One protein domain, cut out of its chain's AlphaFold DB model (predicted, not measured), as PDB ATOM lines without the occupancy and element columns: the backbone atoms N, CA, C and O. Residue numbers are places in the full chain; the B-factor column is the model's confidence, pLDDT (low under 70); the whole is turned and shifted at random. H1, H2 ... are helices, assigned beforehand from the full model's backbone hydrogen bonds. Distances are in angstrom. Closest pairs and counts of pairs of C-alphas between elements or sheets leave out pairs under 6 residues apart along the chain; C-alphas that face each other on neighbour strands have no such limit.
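This is residues 264 to 349 and 560 to 574 of the 575 residues of an uncharacterized protein of Cyanobacteria bacterium UBA9273 (UniProt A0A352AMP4). A long helical hairpin, H2 and H3, makes the long axis of this model, and H3 runs through its middle. At one end of H3 the chain folds back once more into the shorter H4, on which H5 packs steeply; H6 packs on H3 with its residues 562 to 565 alone, and residues 567 to 574, of which 567 to 572 belong to H6, stick out. The printed part has 101 residues with six named helices, H1 to H6 in chain order, and no named strand; the class is all helix. It is only just compact, close to loose, with a radius of gyration of the C-alphas of 15.0 A, and elongated, spanning 47 by 28 by 26 A.

Find C-alpha 294 at (24.792, -0.274, 24.610); from there H3, residues 294 to 317, runs 35.8 A to C-alpha 317 at (16.602, -25.118, 0.155). Before it, H2, residues 270 to 287, runs 25.9 A. H1, residues 264 to 267, is 5.8 A long and opens the printed part. After H3, look for H4 at residues 321 to 330, 14.3 A, and H5 at residues 338 to 345, 10.4 A. H6, residues 560 to 572, runs 17.2 A to C-alpha 572 at (37.400, -3.983, 13.918).

Begin at H3, the hub, which touches three helices. H2 and H3 form a helical hairpin at a shallow tilt of 20 degrees, opposite ways; their closest C-alphas, those of Ile 274 and Arg 307, are 5.7 A apart. H3 and H4, also a hairpin, touch through residues 312 to 316 of H3, with the C-alphas of Leu 312 and Ala 324 closest at 5.4 A and a shallow tilt of 31 degrees. On H6, look at residues 562 to 565, which touch H3; the closest C-alphas, those of Val 306 and Ala 562, are 5.7 A apart, at a shallow tilt of 21 degrees, opposite ways. H5 touches H4 at a steep tilt of 46 degrees, with the C-alphas of Gln 325 and Ile 344 closest at 6.4 A. H1 is close to but not clearly touching H2, where the C-alphas of Leu 264 and Phe 270 are closest at 6.3 A. H2 and H6 are apart, and so are H3 and H5. In H2, H4 and H5 every O i to N i+4 pair is within hydrogen-bond range, in H3 17 of 20 and in H6 5 of 9; H1 is too short for such a pair.

The C-alphas farthest apart, those of Tyr 290 and Arg 349, are 48.5 A apart. Residues 350 to 559 are not printed, and C-alphas 349 and 560 are 21.6 A apart across the cut. Of the links that are printed whole, none is long. Look for low confidence, pLDDT under 70, at residues 332 to 334 and 568 to 574; the mean of the printed part is 86.8.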
ATOM      1  N   LEU A 264      27.784 -22.838   8.928       97.00
ATOM      2  CA  LEU A 264      27.561 -22.197   7.638       97.00
ATOM      3  C   LEU A 264      28.638 -22.544   6.597       97.00
ATOM      4  O   LEU A 264      28.299 -22.800   5.443       97.00
ATOM      5  N   GLN A 265      29.922 -22.568   6.972       94.31
ATOM      6  CA  GLN A 265      31.032 -22.824   6.042       94.31
ATOM      7  C   GLN A 265      31.211 -24.300   5.703       94.31
ATOM      8  O   GLN A 265      31.526 -24.604   4.558       94.31
ATOM      9  N   GLN A 266      31.043 -25.198   6.679       93.12
ATOM     10  CA  GLN A 266      31.391 -26.614   6.517       93.12
ATOM     11  C   GLN A 266      30.175 -27.528   6.381       93.12
ATOM     12  O   GLN A 266      30.293 -28.628   5.846       93.12
ATOM     13  N   ARG A 267      29.017 -27.127   6.918       94.69
ATOM     14  CA  ARG A 267      27.832 -27.995   6.992       94.69
ATOM     15  C   ARG A 267      26.649 -27.502   6.170       94.69
ATOM     16  O   ARG A 267      25.707 -28.267   6.001       94.69
ATOM     17  N   TRP A 268      26.697 -26.269   5.657       96.25
ATOM     18  CA  TRP A 268      25.554 -25.606   5.018       96.25
ATOM     19  C   TRP A 268      24.285 -25.652   5.894       96.25
ATOM     20  O   TRP A 268      23.164 -25.689   5.388       96.25
ATOM     21  N   ASP A 269      24.465 -25.665   7.219       97.06
ATOM     22  CA  ASP A 269      23.388 -25.846   8.190       97.06
ATOM     23  C   ASP A 269      22.847 -24.489   8.655       97.06
ATOM     24  O   ASP A 269      23.248 -23.922   9.676       97.06
ATOM     25  N   PHE A 270      21.950 -23.939   7.840       97.12
ATOM     26  CA  PHE A 270      21.302 -22.654   8.097       97.12
ATOM     27  C   PHE A 270      20.342 -22.702   9.294       97.12
ATOM     28  O   PHE A 270      20.212 -21.706  10.008       97.12
ATOM     29  N   ASP A 271      19.684 -23.842   9.521       96.62
ATOM     30  CA  ASP A 271      18.722 -24.016  10.613       96.62
ATOM     31  C   ASP A 271      19.437 -24.150  11.960       96.62
ATOM     32  O   ASP A 271      19.144 -23.404  12.897       96.62
ATOM     33  N   GLY A 272      20.482 -24.984  12.021       96.88
ATOM     34  CA  GLY A 272      21.366 -25.078  13.179       96.88
ATOM     35  C   GLY A 272      22.014 -23.735  13.515       96.88
ATOM     36  O   GLY A 272      22.052 -23.337  14.680       96.88
ATOM     37  N   ALA A 273      22.452 -22.972  12.506       97.44
ATOM     38  CA  ALA A 273      22.960 -21.619  12.720       97.44
ATOM     39  C   ALA A 273      21.903 -20.700  13.360       97.44
ATOM     40  O   ALA A 273      22.204 -20.006  14.332       97.44
ATOM     41  N   ILE A 274      20.655 -20.717  12.875       96.50
ATOM     42  CA  ILE A 274      19.555 -19.944  13.470       96.50
ATOM     43  C   ILE A 274      19.291 -20.368  14.919       96.50
ATOM     44  O   ILE A 274      19.090 -19.488  15.758       96.50
ATOM     45  N   HIS A 275      19.321 -21.668  15.225       96.19
ATOM     46  CA  HIS A 275      19.131 -22.171  16.586       96.19
ATOM     47  C   HIS A 275      20.183 -21.604  17.548       96.19
ATOM     48  O   HIS A 275      19.841 -21.071  18.604       96.19
ATOM     49  N   ILE A 276      21.465 -21.627  17.164       95.69
ATOM     50  CA  ILE A 276      22.552 -21.058  17.977       95.69
ATOM     51  C   ILE A 276      22.355 -19.552  18.212       95.69
ATOM     52  O   ILE A 276      22.619 -19.056  19.311       95.69
ATOM     53  N   LEU A 277      21.878 -18.820  17.200       94.56
ATOM     54  CA  LEU A 277      21.594 -17.387  17.316       94.56
ATOM     55  C   LEU A 277      20.369 -17.088  18.195       94.56
ATOM     56  O   LEU A 277      20.352 -16.062  18.875       94.56
ATOM     57  N   GLU A 278      19.360 -17.960  18.217       93.00
ATOM     58  CA  GLU A 278      18.224 -17.841  19.141       93.00
ATOM     59  C   GLU A 278      18.627 -18.095  20.590       93.00
ATOM     60  O   GLU A 278      18.257 -17.326  21.481       93.00
ATOM     61  N   ASP A 279      19.449 -19.116  20.824       90.38
ATOM     62  CA  ASP A 279      20.017 -19.361  22.147       90.38
ATOM     63  C   ASP A 279      20.799 -18.137  22.626       90.38
ATOM     64  O   ASP A 279      20.619 -17.680  23.754       90.38
ATOM     65  N   TRP A 280      21.617 -17.544  21.750       91.62
ATOM     66  CA  TRP A 280      22.360 -16.326  22.065       91.62
ATOM     67  C   TRP A 280      21.447 -15.132  22.375       91.62
ATOM     68  O   TRP A 280      21.659 -14.426  23.363       91.62
ATOM     69  N   LYS A 281      20.376 -14.940  21.598       90.81
ATOM     70  CA  LYS A 281      19.375 -13.895  21.847       90.81
ATOM     71  C   LYS A 281      18.724 -14.024  23.226       90.81
ATOM     72  O   LYS A 281      18.524 -13.019  23.913       90.81
ATOM     73  N   ASN A 282      18.420 -15.245  23.663       90.06
ATOM     74  CA  ASN A 282      17.860 -15.485  24.993       90.06
ATOM     75  C   ASN A 282      18.826 -15.059  26.111       90.06
ATOM     76  O   ASN A 282      18.390 -14.482  27.112       90.06
ATOM     77  N   ILE A 283      20.131 -15.265  25.913       90.19
ATOM     78  CA  ILE A 283      21.182 -14.823  26.842       90.19
ATOM     79  C   ILE A 283      21.274 -13.294  26.861       90.19
ATOM     80  O   ILE A 283      21.256 -12.694  27.934       90.19
ATOM     81  N   LEU A 284      21.278 -12.634  25.700       90.44
ATOM     82  CA  LEU A 284      21.277 -11.167  25.620       90.44
ATOM     83  C   LEU A 284      20.060 -10.555  26.328       90.44
ATOM     84  O   LEU A 284      20.197  -9.612  27.109       90.44
ATOM     85  N   LYS A 285      18.866 -11.122  26.110       90.12
ATOM     86  CA  LYS A 285      17.628 -10.689  26.778       90.12
ATOM     87  C   LYS A 285      17.709 -10.845  28.294       90.12
ATOM     88  O   LYS A 285      17.134 -10.039  29.021       90.12
ATOM     89  N   PHE A 286      18.380 -11.887  28.772       91.19
ATOM     90  CA  PHE A 286      18.653 -12.073  30.188       91.19
ATOM     91  C   PHE A 286      19.596 -10.984  30.723       91.19
ATOM     92  O   PHE A 286      19.238 -10.313  31.688       91.19
ATOM     93  N   LEU A 287      20.737 -10.748  30.068       91.69
ATOM     94  CA  LEU A 287      21.753  -9.787  30.517       91.69
ATOM     95  C   LEU A 287      21.226  -8.347  30.573       91.69
ATOM     96  O   LEU A 287      21.463  -7.648  31.555       91.69
ATOM     97  N   ARG A 288      20.434  -7.931  29.578       90.38
ATOM     98  CA  ARG A 288      19.822  -6.588  29.515       90.38
ATOM     99  C   ARG A 288      18.907  -6.246  30.688       90.38
ATOM    100  O   ARG A 288      18.612  -5.078  30.901       90.38
ATOM    101  N   LYS A 289      18.420  -7.242  31.436       90.38
ATOM    102  CA  LYS A 289      17.618  -6.992  32.643       90.38
ATOM    103  C   LYS A 289      18.455  -6.445  33.800       90.38
ATOM    104  O   LYS A 289      17.874  -5.915  34.741       90.38
ATOM    105  N   TYR A 290      19.774  -6.628  33.756       89.81
ATOM    106  CA  TYR A 290      20.655  -6.416  34.903       89.81
ATOM    107  C   TYR A 290      21.883  -5.556  34.595       89.81
ATOM    108  O   TYR A 290      22.410  -4.929  35.508       89.81
ATOM    109  N   ILE A 291      22.344  -5.523  33.342       87.69
ATOM    110  CA  ILE A 291      23.518  -4.752  32.917       87.69
ATOM    111  C   ILE A 291      23.093  -3.705  31.889       87.69
ATOM    112  O   ILE A 291      22.358  -4.008  30.946       87.69
ATOM    113  N   VAL A 292      23.606  -2.486  32.058       83.19
ATOM    114  CA  VAL A 292      23.482  -1.392  31.092       83.19
ATOM    115  C   VAL A 292      24.729  -1.385  30.211       83.19
ATOM    116  O   VAL A 292      25.798  -0.969  30.646       83.19
ATOM    117  N   ASP A 293      24.594  -1.890  28.988       82.50
ATOM    118  CA  ASP A 293      25.658  -1.929  27.980       82.50
ATOM    119  C   ASP A 293      25.023  -1.743  26.592       82.50
ATOM    120  O   ASP A 293      24.220  -2.566  26.141       82.50
ATOM    121  N   GLU A 294      25.346  -0.633  25.923       82.25
ATOM    122  CA  GLU A 294      24.792  -0.274  24.610       82.25
ATOM    123  C   GLU A 294      25.142  -1.304  23.528       82.25
ATOM    124  O   GLU A 294      24.355  -1.534  22.604       82.25
ATOM    125  N   GLN A 295      26.267  -2.014  23.663       85.12
ATOM    126  CA  GLN A 295      26.642  -3.059  22.713       85.12
ATOM    127  C   GLN A 295      25.676  -4.246  22.775       85.12
ATOM    128  O   GLN A 295      25.459  -4.919  21.761       85.12
ATOM    129  N   LEU A 296      25.034  -4.498  23.924       84.00
ATOM    130  CA  LEU A 296      23.994  -5.524  24.020       84.00
ATOM    131  C   LEU A 296      22.797  -5.166  23.138       84.00
ATOM    132  O   LEU A 296      22.218  -6.077  22.548       84.00
ATOM    133  N   ALA A 297      22.421  -3.879  23.043       81.31
ATOM    134  CA  ALA A 297      21.337  -3.371  22.190       81.31
ATOM    135  C   ALA A 297      21.582  -3.754  20.720       81.31
ATOM    136  O   ALA A 297      20.819  -4.506  20.111       81.31
ATOM    137  N   TRP A 298      22.742  -3.333  20.223       84.38
ATOM    138  CA  TRP A 298      23.174  -3.548  18.851       84.38
ATOM    139  C   TRP A 298      23.291  -5.032  18.463       84.38
ATOM    140  O   TRP A 298      22.883  -5.415  17.364       84.38
ATOM    141  N   ASN A 299      23.797  -5.892  19.361       84.25
ATOM    142  CA  ASN A 299      23.964  -7.319  19.061       84.25
ATOM    143  C   ASN A 299      22.626  -8.032  18.788       84.25
ATOM    144  O   ASN A 299      22.569  -8.879  17.904       84.25
ATOM    145  N   ASP A 300      21.540  -7.706  19.491       83.56
ATOM    146  CA  ASP A 300      20.223  -8.336  19.253       83.56
ATOM    147  C   ASP A 300      19.636  -7.940  17.896       83.56
ATOM    148  O   ASP A 300      19.132  -8.796  17.166       83.56
ATOM    149  N   ASP A 301      19.772  -6.666  17.514       84.06
ATOM    150  CA  ASP A 301      19.331  -6.186  16.203       84.06
ATOM    151  C   ASP A 301      20.130  -6.860  15.085       84.06
ATOM    152  O   ASP A 301      19.563  -7.293  14.077       84.06
ATOM    153  N   LEU A 302      21.447  -7.003  15.275       87.94
ATOM    154  CA  LEU A 302      22.302  -7.771  14.373       87.94
ATOM    155  C   LEU A 302      21.813  -9.221  14.251       87.94
ATOM    156  O   LEU A 302      21.673  -9.717  13.133       87.94
ATOM    157  N   MET A 303      21.498  -9.893  15.365       88.25
ATOM    158  CA  MET A 303      21.024 -11.284  15.340       88.25
ATOM    159  C   MET A 303      19.694 -11.413  14.609       88.25
ATOM    160  O   MET A 303      19.507 -12.356  13.841       88.25
ATOM    161  N   ALA A 304      18.773 -10.471  14.816       86.12
ATOM    162  CA  ALA A 304      17.496 -10.455  14.117       86.12
ATOM    163  C   ALA A 304      17.693 -10.364  12.596       86.12
ATOM    164  O   ALA A 304      17.120 -11.175  11.863       86.12
ATOM    165  N   ARG A 305      18.559  -9.447  12.132       88.25
ATOM    166  CA  ARG A 305      18.891  -9.297  10.704       88.25
ATOM    167  C   ARG A 305      19.535 -10.556  10.134       88.25
ATOM    168  O   ARG A 305      19.061 -11.080   9.128       88.25
ATOM    169  N   VAL A 306      20.573 -11.078  10.793       92.44
ATOM    170  CA  VAL A 306      21.292 -12.270  10.318       92.44
ATOM    171  C   VAL A 306      20.356 -13.467  10.209       92.44
ATOM    172  O   VAL A 306      20.301 -14.115   9.167       92.44
ATOM    173  N   ARG A 307      19.548 -13.731  11.238       92.31
ATOM    174  CA  ARG A 307      18.590 -14.840  11.222       92.31
ATOM    175  C   ARG A 307      17.565 -14.725  10.100       92.31
ATOM    176  O   ARG A 307      17.206 -15.738   9.508       92.31
ATOM    177  N   GLN A 308      17.078 -13.520   9.817       89.06
ATOM    178  CA  GLN A 308      16.124 -13.296   8.735       89.06
ATOM    179  C   GLN A 308      16.744 -13.608   7.368       89.06
ATOM    180  O   GLN A 308      16.111 -14.288   6.564       89.06
ATOM    181  N   SER A 309      18.000 -13.213   7.145       91.06
ATOM    182  CA  SER A 309      18.748 -13.588   5.940       91.06
ATOM    183  C   SER A 309      18.966 -15.102   5.845       91.06
ATOM    184  O   SER A 309      18.763 -15.681   4.786       91.06
ATOM    185  N   LEU A 310      19.308 -15.781   6.947       95.00
ATOM    186  CA  LEU A 310      19.489 -17.242   6.950       95.00
ATOM    187  C   LEU A 310      18.183 -18.005   6.657       95.00
ATOM    188  O   LEU A 310      18.214 -19.031   5.976       95.00
ATOM    189  N   LYS A 311      17.022 -17.492   7.097       94.06
ATOM    190  CA  LYS A 311      15.711 -18.083   6.764       94.06
ATOM    191  C   LYS A 311      15.459 -18.116   5.260       94.06
ATOM    192  O   LYS A 311      14.858 -19.069   4.771       94.06
ATOM    193  N   LEU A 312      15.956 -17.124   4.520       92.75
ATOM    194  CA  LEU A 312      15.860 -17.116   3.063       92.75
ATOM    195  C   LEU A 312      16.498 -18.367   2.450       92.75
ATOM    196  O   LEU A 312      15.884 -19.025   1.611       92.75
ATOM    197  N   CYS A 313      17.694 -18.737   2.918       94.88
ATOM    198  CA  CYS A 313      18.356 -19.959   2.482       94.88
ATOM    199  C   CYS A 313      17.512 -21.194   2.786       94.88
ATOM    200  O   CYS A 313      17.377 -22.032   1.904       94.88
ATOM    201  N   ILE A 314      16.892 -21.291   3.966       96.12
ATOM    202  CA  ILE A 314      16.014 -22.421   4.316       96.12
ATOM    203  C   ILE A 314      14.842 -22.535   3.336       96.12
ATOM    204  O   ILE A 314      14.597 -23.614   2.795       96.12
ATOM    205  N   HIS A 315      14.144 -21.430   3.058       95.75
ATOM    206  CA  HIS A 315      13.024 -21.427   2.112       95.75
ATOM    207  C   HIS A 315      13.477 -21.848   0.704       95.75
ATOM    208  O   HIS A 315      12.877 -22.740   0.102       95.75
ATOM    209  N   CYS A 316      14.598 -21.310   0.212       95.12
ATOM    210  CA  CYS A 316      15.180 -21.724  -1.067       95.12
ATOM    211  C   CYS A 316      15.621 -23.201  -1.073       95.12
ATOM    212  O   CYS A 316      15.425 -23.893  -2.076       95.12
ATOM    213  N   PHE A 317      16.170 -23.719   0.030       95.19
ATOM    214  CA  PHE A 317      16.602 -25.118   0.155       95.19
ATOM    215  C   PHE A 317      15.405 -26.080   0.111       95.19
ATOM    216  O   PHE A 317      15.453 -27.139  -0.528       95.19
ATOM    217  N   ASN A 318      14.283 -25.657   0.697       95.25
ATOM    218  CA  ASN A 318      13.005 -26.366   0.682       95.25
ATOM    219  C   ASN A 318      12.202 -26.183  -0.617       95.25
ATOM    220  O   ASN A 318      11.132 -26.770  -0.750       95.25
ATOM    221  N   LEU A 319      12.732 -25.437  -1.597       93.88
ATOM    222  CA  LEU A 319      12.052 -25.068  -2.847       93.88
ATOM    223  C   LEU A 319      10.783 -24.216  -2.646       93.88
ATOM    224  O   LEU A 319       9.983 -24.076  -3.572       93.88
ATOM    225  N   ASP A 320      10.626 -23.602  -1.475       95.19
ATOM    226  CA  ASP A 320       9.534 -22.692  -1.141       95.19
ATOM    227  C   ASP A 320       9.881 -21.261  -1.572       95.19
ATOM    228  O   ASP A 320      10.177 -20.365  -0.776       95.19
ATOM    229  N   ILE A 321       9.908 -21.063  -2.890       93.69
ATOM    230  CA  ILE A 321      10.273 -19.768  -3.470       93.69
ATOM    231  C   ILE A 321       9.258 -18.677  -3.128       93.69
ATOM    232  O   ILE A 321       9.633 -17.514  -3.005       93.69
ATOM    233  N   LYS A 322       7.987 -19.044  -2.929       93.19
ATOM    234  CA  LYS A 322       6.928 -18.083  -2.628       93.19
ATOM    235  C   LYS A 322       7.205 -17.393  -1.295       93.19
ATOM    236  O   LYS A 322       7.261 -16.167  -1.251       93.19
ATOM    237  N   THR A 323       7.482 -18.162  -0.243       93.62
ATOM    238  CA  THR A 323       7.813 -17.576   1.059       93.62
ATOM    239  C   THR A 323       9.162 -16.855   1.045       93.62
ATOM    240  O   THR A 323       9.295 -15.809   1.678       93.62
ATOM    241  N   ALA A 324      10.151 -17.325   0.272       92.88
ATOM    242  CA  ALA A 324      11.406 -16.585   0.099       92.88
ATOM    243  C   ALA A 324      11.187 -15.199  -0.547       92.88
ATOM    244  O   ALA A 324      11.766 -14.212  -0.094       92.88
ATOM    245  N   GLN A 325      10.331 -15.102  -1.569       92.44
ATOM    246  CA  GLN A 325       9.986 -13.839  -2.232       92.44
ATOM    247  C   GLN A 325       9.168 -12.913  -1.327       92.44
ATOM    248  O   GLN A 325       9.464 -11.721  -1.246       92.44
ATOM    249  N   GLU A 326       8.186 -13.452  -0.600       91.56
ATOM    250  CA  GLU A 326       7.416 -12.696   0.395       91.56
ATOM    251  C   GLU A 326       8.337 -12.102   1.468       91.56
ATOM    252  O   GLU A 326       8.191 -10.933   1.830       91.56
ATOM    253  N   LEU A 327       9.331 -12.873   1.924       88.69
ATOM    254  CA  LEU A 327      10.320 -12.420   2.895       88.69
ATOM    255  C   LEU A 327      11.151 -11.253   2.345       88.69
ATOM    256  O   LEU A 327      11.331 -10.271   3.057       88.69
ATOM    257  N   VAL A 328      11.586 -11.293   1.083       87.69
ATOM    258  CA  VAL A 328      12.294 -10.167   0.445       87.69
ATOM    259  C   VAL A 328      11.418  -8.916   0.337       87.69
ATOM    260  O   VAL A 328      11.903  -7.814   0.578       87.69
ATOM    261  N   GLN A 329      10.134  -9.068   0.007       83.38
ATOM    262  CA  GLN A 329       9.221  -7.939  -0.206       83.38
ATOM    263  C   GLN A 329       8.801  -7.236   1.093       83.38
ATOM    264  O   GLN A 329       8.655  -6.017   1.108       83.38
ATOM    265  N   HIS A 330       8.598  -7.988   2.178       78.12
ATOM    266  CA  HIS A 330       7.990  -7.463   3.409       78.12
ATOM    267  C   HIS A 330       8.997  -7.152   4.520       78.12
ATOM    268  O   HIS A 330       8.623  -6.626   5.568       78.12
ATOM    269  N   SER A 331      10.274  -7.477   4.327       70.75
ATOM    270  CA  SER A 331      11.281  -7.323   5.374       70.75
ATOM    271  C   SER A 331      12.109  -6.061   5.167       70.75
ATOM    272  O   SER A 331      13.144  -6.093   4.508       70.75
ATOM    273  N   SER A 332      11.721  -4.969   5.829       63.19
ATOM    274  CA  SER A 332      12.512  -3.726   5.884       63.19
ATOM    275  C   SER A 332      13.928  -3.914   6.452       63.19
ATOM    276  O   SER A 332      14.790  -3.063   6.267       63.19
ATOM    277  N   ASN A 333      14.167  -5.025   7.155       62.62
ATOM    278  CA  ASN A 333      15.401  -5.306   7.890       62.62
ATOM    279  C   ASN A 333      16.404  -6.178   7.113       62.62
ATOM    280  O   ASN A 333      17.499  -6.443   7.613       62.62
ATOM    281  N   LEU A 334      16.049  -6.639   5.909       69.56
ATOM    282  CA  LEU A 334      16.940  -7.429   5.062       69.56
ATOM    283  C   LEU A 334      17.968  -6.519   4.382       69.56
ATOM    284  O   LEU A 334      17.675  -5.846   3.400       69.56
ATOM    285  N   GLN A 335      19.204  -6.540   4.876       73.69
ATOM    286  CA  GLN A 335      20.349  -5.900   4.220       73.69
ATOM    287  C   GLN A 335      20.982  -6.853   3.197       73.69
ATOM    288  O   GLN A 335      22.145  -7.235   3.309       73.69
ATOM    289  N   LEU A 336      20.182  -7.290   2.225       77.81
ATOM    290  CA  LEU A 336      20.654  -8.126   1.123       77.81
ATOM    291  C   LEU A 336      21.201  -7.245   0.000       77.81
ATOM    292  O   LEU A 336      20.743  -6.116  -0.191       77.81
ATOM    293  N   SER A 337      22.165  -7.754  -0.768       85.44
ATOM    294  CA  SER A 337      22.632  -7.013  -1.936       85.44
ATOM    295  C   SER A 337      21.523  -6.925  -3.000       85.44
ATOM    296  O   SER A 337      20.695  -7.839  -3.118       85.44
ATOM    297  N   PRO A 338      21.526  -5.878  -3.845       86.88
ATOM    298  CA  PRO A 338      20.609  -5.788  -4.982       86.88
ATOM    299  C   PRO A 338      20.711  -6.997  -5.922       86.88
ATOM    300  O   PRO A 338      19.718  -7.414  -6.520       86.88
ATOM    301  N   GLN A 339      21.906  -7.586  -6.031       87.69
ATOM    302  CA  GLN A 339      22.145  -8.756  -6.864       87.69
ATOM    303  C   GLN A 339      21.388  -9.974  -6.327       87.69
ATOM    304  O   GLN A 339      20.701 -10.645  -7.094       87.69
ATOM    305  N   LEU A 340      21.456 -10.237  -5.022       89.50
ATOM    306  CA  LEU A 340      20.737 -11.341  -4.390       89.50
ATOM    307  C   LEU A 340      19.221 -11.151  -4.458       89.50
ATOM    308  O   LEU A 340      18.503 -12.085  -4.809       89.50
ATOM    309  N   VAL A 341      18.728  -9.934  -4.205       89.62
ATOM    310  CA  VAL A 341      17.301  -9.598  -4.359       89.62
ATOM    311  C   VAL A 341      16.817  -9.912  -5.779       89.62
ATOM    312  O   VAL A 341      15.771 -10.547  -5.952       89.62
ATOM    313  N   SER A 342      17.602  -9.542  -6.797       89.44
ATOM    314  CA  SER A 342      17.306  -9.876  -8.194       89.44
ATOM    315  C   SER A 342      17.335 -11.386  -8.442       89.44
ATOM    316  O   SER A 342      16.431 -11.905  -9.091       89.44
ATOM    317  N   GLN A 343      18.301 -12.118  -7.875       92.12
ATOM    318  CA  GLN A 343      18.373 -13.580  -8.002       92.12
ATOM    319  C   GLN A 343      17.150 -14.286  -7.403       92.12
ATOM    320  O   GLN A 343      16.687 -15.264  -7.974       92.12
ATOM    321  N   ILE A 344      16.611 -13.810  -6.278       92.12
ATOM    322  CA  ILE A 344      15.410 -14.389  -5.648       92.12
ATOM    323  C   ILE A 344      14.139 -14.009  -6.422       92.12
ATOM    324  O   ILE A 344      13.214 -14.813  -6.555       92.12
ATOM    325  N   SER A 345      14.092 -12.791  -6.959       89.25
ATOM    326  CA  SER A 345      12.971 -12.336  -7.791       89.25
ATOM    327  C   SER A 345      12.925 -13.103  -9.117       89.25
ATOM    328  O   SER A 345      11.878 -13.616  -9.502       89.25
ATOM    329  N   ASN A 346      14.084 -13.278  -9.755       89.94
ATOM    330  CA  ASN A 346      14.286 -14.016 -11.002       89.94
ATOM    331  C   ASN A 346      14.866 -15.408 -10.721       89.94
ATOM    332  O   ASN A 346      15.910 -15.801 -11.250       89.94
ATOM    333  N   TYR A 347      14.201 -16.131  -9.824       92.81
ATOM    334  CA  TYR A 347      14.705 -17.385  -9.287       92.81
ATOM    335  C   TYR A 347      14.831 -18.476 -10.348       92.81
ATOM    336  O   TYR A 347      13.854 -18.899 -10.971       92.81
ATOM    337  N   ASN A 348      16.047 -19.000 -10.495       94.44
ATOM    338  CA  ASN A 348      16.328 -20.109 -11.390       94.44
ATOM    339  C   ASN A 348      16.265 -21.448 -10.636       94.44
ATOM    340  O   ASN A 348      17.199 -21.846  -9.932       94.44
ATOM    341  N   ARG A 349      15.148 -22.167 -10.805       94.69
ATOM    342  CA  ARG A 349      14.897 -23.457 -10.141       94.69
ATOM    343  C   ARG A 349      15.941 -24.513 -10.510       94.69
ATOM    344  O   ARG A 349      16.413 -25.228  -9.627       94.69
ATOM    345  N   ASP A 560      28.321 -15.892   3.293       93.75
ATOM    346  CA  ASP A 560      29.512 -15.048   3.408       93.75
ATOM    347  C   ASP A 560      29.167 -13.706   4.064       93.75
ATOM    348  O   ASP A 560      29.899 -13.242   4.938       93.75
ATOM    349  N   TRP A 561      28.012 -13.124   3.723       92.88
ATOM    350  CA  TRP A 561      27.500 -11.922   4.378       92.88
ATOM    351  C   TRP A 561      27.220 -12.162   5.865       92.88
ATOM    352  O   TRP A 561      27.701 -11.399   6.698       92.88
ATOM    353  N   ALA A 562      26.507 -13.237   6.223       93.69
ATOM    354  CA  ALA A 562      26.203 -13.553   7.619       93.69
ATOM    355  C   ALA A 562      27.484 -13.737   8.446       93.69
ATOM    356  O   ALA A 562      27.597 -13.193   9.541       93.69
ATOM    357  N   ILE A 563      28.481 -14.442   7.906       93.88
ATOM    358  CA  ILE A 563      29.777 -14.624   8.571       93.88
ATOM    359  C   ILE A 563      30.509 -13.290   8.719       93.88
ATOM    360  O   ILE A 563      31.025 -13.008   9.797       93.88
ATOM    361  N   ALA A 564      30.530 -12.451   7.681       91.69
ATOM    362  CA  ALA A 564      31.176 -11.144   7.750       91.69
ATOM    363  C   ALA A 564      30.532 -10.245   8.819       91.69
ATOM    364  O   ALA A 564      31.242  -9.614   9.598       91.69
ATOM    365  N   GLN A 565      29.201 -10.239   8.901       89.94
ATOM    366  CA  GLN A 565      28.458  -9.482   9.907       89.94
ATOM    367  C   GLN A 565      28.749  -9.952  11.338       89.94
ATOM    368  O   GLN A 565      28.846  -9.131  12.246       89.94
ATOM    369  N   LEU A 566      28.890 -11.263  11.546       90.38
ATOM    370  CA  LEU A 566      29.111 -11.839  12.872       90.38
ATOM    371  C   LEU A 566      30.583 -11.788  13.303       90.38
ATOM    372  O   LEU A 566      30.882 -11.367  14.415       90.38
ATOM    373  N   VAL A 567      31.508 -12.229  12.451       83.69
ATOM    374  CA  VAL A 567      32.902 -12.516  12.831       83.69
ATOM    375  C   VAL A 567      33.846 -11.367  12.478       83.69
ATOM    376  O   VAL A 567      34.701 -11.019  13.290       83.69
ATOM    377  N   ASN A 568      33.685 -10.727  11.316       67.62
ATOM    378  CA  ASN A 568      34.636  -9.697  10.876       67.62
ATOM    379  C   ASN A 568      34.460  -8.371  11.633       67.62
ATOM    380  O   ASN A 568      35.435  -7.644  11.799       67.62
ATOM    381  N   HIS A 569      33.269  -8.095  12.174       59.81
ATOM    382  CA  HIS A 569      33.062  -6.964  13.087       59.81
ATOM    383  C   HIS A 569      33.767  -7.127  14.441       59.81
ATOM    384  O   HIS A 569      34.082  -6.136  15.088       59.81
ATOM    385  N   ILE A 570      34.093  -8.355  14.865       54.81
ATOM    386  CA  ILE A 570      34.857  -8.571  16.106       54.81
ATOM    387  C   ILE A 570      36.288  -8.032  15.957       54.81
ATOM    388  O   ILE A 570      36.850  -7.519  16.923       54.81
ATOM    389  N   MET A 571      36.873  -8.124  14.755       42.75
ATOM    390  CA  MET A 571      38.255  -7.699  14.501       42.75
ATOM    391  C   MET A 571      38.414  -6.182  14.340       42.75
ATOM    392  O   MET A 571      39.506  -5.676  14.572       42.75
ATOM    393  N   SER A 572      37.354  -5.451  13.977       42.84
ATOM    394  CA  SER A 572      37.400  -3.983  13.918       42.84
ATOM    395  C   SER A 572      37.310  -3.324  15.294       42.84
ATOM    396  O   SER A 572      37.840  -2.237  15.461       42.84
ATOM    397  N   ASP A 573      36.680  -3.985  16.271       42.78
ATOM    398  CA  ASP A 573      36.508  -3.463  17.637       42.78
ATOM    399  C   ASP A 573      37.677  -3.834  18.577       42.78
ATOM    400  O   ASP A 573      37.648  -3.520  19.766       42.78
ATOM    401  N   SER A 574      38.679  -4.569  18.074       34.31
ATOM    402  CA  SER A 574      39.859  -5.021  18.834       34.31
ATOM    403  C   SER A 574      41.177  -4.359  18.398       34.31
ATOM    404  O   SER A 574      42.251  -4.795  18.819       34.31
TER     405      SER A 574